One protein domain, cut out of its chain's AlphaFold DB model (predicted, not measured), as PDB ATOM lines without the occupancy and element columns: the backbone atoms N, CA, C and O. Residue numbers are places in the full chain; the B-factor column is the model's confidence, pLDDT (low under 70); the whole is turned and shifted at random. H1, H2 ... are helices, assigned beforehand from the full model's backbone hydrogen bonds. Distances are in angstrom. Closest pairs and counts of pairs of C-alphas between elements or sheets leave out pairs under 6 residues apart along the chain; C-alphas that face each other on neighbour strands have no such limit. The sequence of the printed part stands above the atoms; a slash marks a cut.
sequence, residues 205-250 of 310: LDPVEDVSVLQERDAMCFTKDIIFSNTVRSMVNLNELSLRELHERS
ATOM      1  N   LEU A 205      63.659  56.493 163.723       72.56
ATOM      2  CA  LEU A 205      64.430  57.711 163.482       72.56
ATOM      3  C   LEU A 205      63.595  58.690 162.647       72.56
ATOM      4  O   LEU A 205      63.838  58.848 161.451       72.56
ATOM      5  N   ASP A 206      62.604  59.326 163.272       82.38
ATOM      6  CA  ASP A 206      61.893  60.459 162.675       82.38
ATOM      7  C   ASP A 206      62.531  61.782 163.140       82.38
ATOM      8  O   ASP A 206      62.405  62.144 164.313       82.38
ATOM      9  N   PRO A 207      63.238  62.516 162.260       80.31
ATOM     10  CA  PRO A 207      63.891  63.772 162.621       80.31
ATOM     11  C   PRO A 207      62.917  64.947 162.821       80.31
ATOM     12  O   PRO A 207      63.366  66.014 163.239       80.31
ATOM     13  N   VAL A 208      61.625  64.791 162.502       88.69
ATOM     14  CA  VAL A 208      60.608  65.861 162.590       88.69
ATOM     15  C   VAL A 208      59.723  65.718 163.838       88.69
ATOM     16  O   VAL A 208      58.857  66.552 164.090       88.69
ATOM     17  N   GLU A 209      59.941  64.682 164.643       86.75
ATOM     18  CA  GLU A 209      59.125  64.414 165.823       86.75
ATOM     19  C   GLU A 209      59.382  65.400 166.982       86.75
ATOM     20  O   GLU A 209      60.374  66.133 167.010       86.75
ATOM     21  N   ASP A 210      58.467  65.425 167.956       89.81
ATOM     22  CA  ASP A 210      58.528  66.332 169.101       89.81
ATOM     23  C   ASP A 210      59.856  66.219 169.869       89.81
ATOM     24  O   ASP A 210      60.338  65.135 170.207       89.81
ATOM     25  N   VAL A 211      60.417  67.380 170.228       87.06
ATOM     26  CA  VAL A 211      61.733  67.497 170.881       87.06
ATOM     27  C   VAL A 211      61.810  66.697 172.184       87.06
ATOM     28  O   VAL A 211      62.858  66.138 172.500       87.06
ATOM     29  N   SER A 212      60.709  66.603 172.937       87.94
ATOM     30  CA  SER A 212      60.645  65.790 174.156       87.94
ATOM     31  C   SER A 212      60.842  64.303 173.869       87.94
ATOM     32  O   SER A 212      61.587  63.640 174.585       87.94
ATOM     33  N   VAL A 213      60.240  63.796 172.793       86.31
ATOM     34  CA  VAL A 213      60.349  62.391 172.382       86.31
ATOM     35  C   VAL A 213      61.762  62.095 171.879       86.31
ATOM     36  O   VAL A 213      62.358  61.082 172.251       86.31
ATOM     37  N   LEU A 214      62.341  63.003 171.090       84.69
ATOM     38  CA  LEU A 214      63.731  62.894 170.643       84.69
ATOM     39  C   LEU A 214      64.708  62.878 171.824       84.69
ATOM     40  O   LEU A 214      65.619  62.054 171.851       84.69
ATOM     41  N   GLN A 215      64.489  63.729 172.827       85.12
ATOM     42  CA  GLN A 215      65.329  63.792 174.023       85.12
ATOM     43  C   GLN A 215      65.208  62.534 174.898       85.12
ATOM     44  O   GLN A 215      66.206  62.074 175.454       85.12
ATOM     45  N   GLU A 216      64.012  61.954 175.017       86.12
ATOM     46  CA  GLU A 216      63.813  60.679 175.716       86.12
ATOM     47  C   GLU A 216      64.530  59.526 175.000       86.12
ATOM     48  O   GLU A 216      65.219  58.733 175.646       86.12
ATOM     49  N   ARG A 217      64.442  59.464 173.665       83.25
ATOM     50  CA  ARG A 217      65.178  58.480 172.849       83.25
ATOM     51  C   ARG A 217      66.690  58.643 172.979       83.25
ATOM     52  O   ARG A 217      67.399  57.649 173.150       83.25
ATOM     53  N   ASP A 218      67.168  59.882 172.958       85.25
ATOM     54  CA  ASP A 218      68.582  60.213 173.131       85.25
ATOM     55  C   ASP A 218      69.094  59.735 174.498       85.25
ATOM     56  O   ASP A 218      70.082  59.006 174.584       85.25
ATOM     57  N   ALA A 219      68.345  60.014 175.570       83.75
ATOM     58  CA  ALA A 219      68.687  59.570 176.920       83.75
ATOM     59  C   ALA A 219      68.751  58.038 177.066       83.75
ATOM     60  O   ALA A 219      69.522  57.536 177.885       83.75
ATOM     61  N   MET A 220      67.969  57.290 176.279       81.25
ATOM     62  CA  MET A 220      68.008  55.825 176.275       81.25
ATOM     63  C   MET A 220      69.221  55.264 175.526       81.25
ATOM     64  O   MET A 220      69.763  54.242 175.941       81.25
ATOM     65  N   CYS A 221      69.660  55.911 174.444       77.88
ATOM     66  CA  CYS A 221      70.680  55.362 173.542       77.88
ATOM     67  C   CYS A 221      72.087  55.911 173.812       77.88
ATOM     68  O   CYS A 221      73.078  55.206 173.612       77.88
ATOM     69  N   PHE A 222      72.185  57.141 174.316       83.12
ATOM     70  CA  PHE A 222      73.439  57.868 174.526       83.12
ATOM     71  C   PHE A 222      73.852  57.912 175.997       83.12
ATOM     72  O   PHE A 222      74.363  58.909 176.510       83.12
ATOM     73  N   THR A 223      73.676  56.796 176.703       87.44
ATOM     74  CA  THR A 223      74.286  56.637 178.026       87.44
ATOM     75  C   THR A 223      75.758  56.257 177.887       87.44
ATOM     76  O   THR A 223      76.152  55.527 176.973       87.44
ATOM     77  N   LYS A 224      76.590  56.726 178.827       85.56
ATOM     78  CA  LYS A 224      78.032  56.430 178.861       85.56
ATOM     79  C   LYS A 224      78.311  54.930 178.731       85.56
ATOM     80  O   LYS A 224      79.209  54.537 177.993       85.56
ATOM     81  N   ASP A 225      77.520  54.109 179.415       85.00
ATOM     82  CA  ASP A 225      77.722  52.664 179.468       85.00
ATOM     83  C   ASP A 225      77.370  51.978 178.142       85.00
ATOM     84  O   ASP A 225      78.074  51.055 177.731       85.00
ATOM     85  N   ILE A 226      76.325  52.440 177.442       86.19
ATOM     86  CA  ILE A 226      75.949  51.923 176.115       86.19
ATOM     87  C   ILE A 226      76.985  52.343 175.075       86.19
ATOM     88  O   ILE A 226      77.443  51.499 174.306       86.19
ATOM     89  N   ILE A 227      77.412  53.609 175.085       85.19
ATOM     90  CA  ILE A 227      78.440  54.119 174.166       85.19
ATOM     91  C   ILE A 227      79.747  53.346 174.360       85.19
ATOM     92  O   ILE A 227      80.311  52.843 173.390       85.19
ATOM     93  N   PHE A 228      80.194  53.192 175.610       86.12
ATOM     94  CA  PHE A 228      81.376  52.401 175.955       86.12
ATOM     95  C   PHE A 228      81.234  50.937 175.521       86.12
ATOM     96  O   PHE A 228      82.144  50.347 174.945       86.12
ATOM     97  N   SER A 229      80.069  50.337 175.755       87.19
ATOM     98  CA  SER A 229      79.831  48.950 175.356       87.19
ATOM     99  C   SER A 229      79.831  48.780 173.840       87.19
ATOM    100  O   SER A 229      80.359  47.791 173.335       87.19
ATOM    101  N   ASN A 230      79.288  49.743 173.095       85.75
ATOM    102  CA  ASN A 230      79.268  49.717 171.636       85.75
ATOM    103  C   ASN A 230      80.659  49.927 171.036       85.75
ATOM    104  O   ASN A 230      81.009  49.227 170.081       85.75
ATOM    105  N   THR A 231      81.480  50.814 171.602       85.06
ATOM    106  CA  THR A 231      82.875  50.975 171.164       85.06
ATOM    107  C   THR A 231      83.692  49.713 171.424       85.06
ATOM    108  O   THR A 231      84.348  49.226 170.501       85.06
ATOM    109  N   VAL A 232      83.579  49.103 172.612       85.75
ATOM    110  CA  VAL A 232      84.265  47.834 172.915       85.75
ATOM    111  C   VAL A 232      83.794  46.704 171.988       85.75
ATOM    112  O   VAL A 232      84.636  46.014 171.414       85.75
ATOM    113  N   ARG A 233      82.482  46.538 171.756       84.69
ATOM    114  CA  ARG A 233      81.948  45.537 170.802       84.69
ATOM    115  C   ARG A 233      82.482  45.736 169.390       84.69
ATOM    116  O   ARG A 233      82.908  44.777 168.755       84.69
ATOM    117  N   SER A 234      82.471  46.975 168.907       82.50
ATOM    118  CA  SER A 234      82.941  47.309 167.560       82.50
ATOM    119  C   SER A 234      84.421  46.971 167.410       82.50
ATOM    120  O   SER A 234      84.830  46.405 166.400       82.50
ATOM    121  N   MET A 235      85.217  47.219 168.447       78.38
ATOM    122  CA  MET A 235      86.636  46.877 168.459       78.38
ATOM    123  C   MET A 235      86.921  45.381 168.587       78.38
ATOM    124  O   MET A 235      87.849  44.894 167.941       78.38
ATOM    125  N   VAL A 236      86.147  44.638 169.382       79.31
ATOM    126  CA  VAL A 236      86.234  43.169 169.406       79.31
ATOM    127  C   VAL A 236      85.910  42.624 168.016       79.31
ATOM    128  O   VAL A 236      86.695  41.852 167.475       79.31
ATOM    129  N   ASN A 237      84.843  43.115 167.381       79.00
ATOM    130  CA  ASN A 237      84.453  42.699 166.033       79.00
ATOM    131  C   ASN A 237      85.534  43.016 164.988       79.00
ATOM    132  O   ASN A 237      85.871  42.153 164.181       79.00
ATOM    133  N   LEU A 238      86.125  44.216 165.014       73.69
ATOM    134  CA  LEU A 238      87.219  44.589 164.108       73.69
ATOM    135  C   LEU A 238      88.457  43.698 164.296       73.69
ATOM    136  O   LEU A 238      89.087  43.300 163.315       73.69
ATOM    137  N   ASN A 239      88.793  43.349 165.540       67.31
ATOM    138  CA  ASN A 239      89.922  42.467 165.836       67.31
ATOM    139  C   ASN A 239      89.634  40.997 165.501       67.31
ATOM    140  O   ASN A 239      90.517  40.300 165.010       67.31
ATOM    141  N   GLU A 240      88.412  40.507 165.705       68.38
ATOM    142  CA  GLU A 240      88.034  39.160 165.270       68.38
ATOM    143  C   GLU A 240      88.057  39.029 163.747       68.38
ATOM    144  O   GLU A 240      88.557  38.030 163.224       68.38
ATOM    145  N   LEU A 241      87.560  40.038 163.027       59.84
ATOM    146  CA  LEU A 241      87.617  40.082 161.567       59.84
ATOM    147  C   LEU A 241      89.064  40.133 161.073       59.84
ATOM    148  O   LEU A 241      89.414  39.374 160.172       59.84
ATOM    149  N   SER A 242      89.929  40.941 161.695       60.75
ATOM    150  CA  SER A 242      91.344  41.006 161.315       60.75
ATOM    151  C   SER A 242      92.083  39.693 161.602       60.75
ATOM    152  O   SER A 242      92.877  39.245 160.773       60.75
ATOM    153  N   LEU A 243      91.781  39.010 162.712       60.50
ATOM    154  CA  LEU A 243      92.340  37.694 163.034       60.50
ATOM    155  C   LEU A 243      91.835  36.599 162.087       60.50
ATOM    156  O   LEU A 243      92.634  35.769 161.648       60.50
ATOM    157  N   ARG A 244      90.544  36.599 161.728       60.91
ATOM    158  CA  ARG A 244      89.979  35.661 160.742       60.91
ATOM    159  C   ARG A 244      90.535  35.916 159.348       60.91
ATOM    160  O   ARG A 244      90.946  34.968 158.688       60.91
ATOM    161  N   GLU A 245      90.651  37.170 158.929       60.56
ATOM    162  CA  GLU A 245      91.216  37.524 157.627       60.56
ATOM    163  C   GLU A 245      92.721  37.207 157.560       60.56
ATOM    164  O   GLU A 245      93.209  36.680 156.557       60.56
ATOM    165  N   LEU A 246      93.471  37.440 158.644       56.81
ATOM    166  CA  LEU A 246      94.860  36.990 158.767       56.81
ATOM    167  C   LEU A 246      94.963  35.464 158.751       56.81
ATOM    168  O   LEU A 246      95.865  34.933 158.103       56.81
ATOM    169  N   HIS A 247      94.044  34.750 159.404       58.03
ATOM    170  CA  HIS A 247      93.989  33.293 159.363       58.03
ATOM    171  C   HIS A 247      93.637  32.775 157.964       58.03
ATOM    172  O   HIS A 247      94.256  31.820 157.512       58.03
ATOM    173  N   GLU A 248      92.739  33.423 157.224       59.25
ATOM    174  CA  GLU A 248      92.414  33.081 155.833       59.25
ATOM    175  C   GLU A 248      93.543  33.406 154.849       59.25
ATOM    176  O   GLU A 248      93.805  32.659 153.901       59.25
ATOM    177  N   ARG A 249      94.248  34.521 155.051       57.22
ATOM    178  CA  ARG A 249      95.448  34.866 154.273       57.22
ATOM    179  C   ARG A 249      96.616  33.939 154.621       57.22
ATOM    180  O   ARG A 249      97.420  33.612 153.746       57.22
ATOM    181  N   SER A 250      96.699  33.490 155.873       51.69
ATOM    182  CA  SER A 250      97.671  32.502 156.346       51.69
ATOM    183  C   SER A 250      97.342  31.096 155.839       51.69
ATOM    184  O   SER A 250      98.229  30.415 155.330       51.69
TER     185      SER A 250
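AT A GLANCE: This is residues 205 to 250 of the 310 residues of an uncharacterized protein of Oesophagostomum dentatum (UniProt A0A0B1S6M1). Two helices meet near their ends at a wide, open corner: a short one, H1, and a long straight one, H2, which stands free over its whole length, residues 224 to 250, and makes most of the length of the whole. Ahead of H1, residues 205 to 210 make a loose tail, of which residues 207 to 210 stand free. The printed part has 46 residues with two named helices, H1 then H2, and no named strand; the class is all helix. It is extended, with a radius of gyration of the C-alphas of 17.2 A, and spans 53 by 22 by 6 A.

IN THESE COORDINATES: H1 holds residues 211 to 221, 15.3 A from first to last C-alpha, and begins at C-alpha 211 (61.733, 67.497, 170.881). H2 holds residues 224 to 250, 38.3 A long by the same measure, from C-alpha 224 (78.032, 56.430, 178.861) to C-alpha 250 (97.671, 32.502, 156.346).

HOW THE PARTS SIT: H1 and H2 are close but not clearly touching; their closest C-alphas, those of Cys 221 and Ile 227, are 7.9 A apart. Their lines stand at a steep tilt of 52 degrees, the same way. In H1 and H2 every O i to N i+4 pair is within hydrogen-bond range.

THE WHOLE: The two C-alphas farthest apart, those of Asp 210 and Ser 250, are 53.3 A apart. The printed part has no cut, and the link from H1 to H2 is tight. The mean pLDDT of the printed part is 77.6; residues 239 to 250 are under 70.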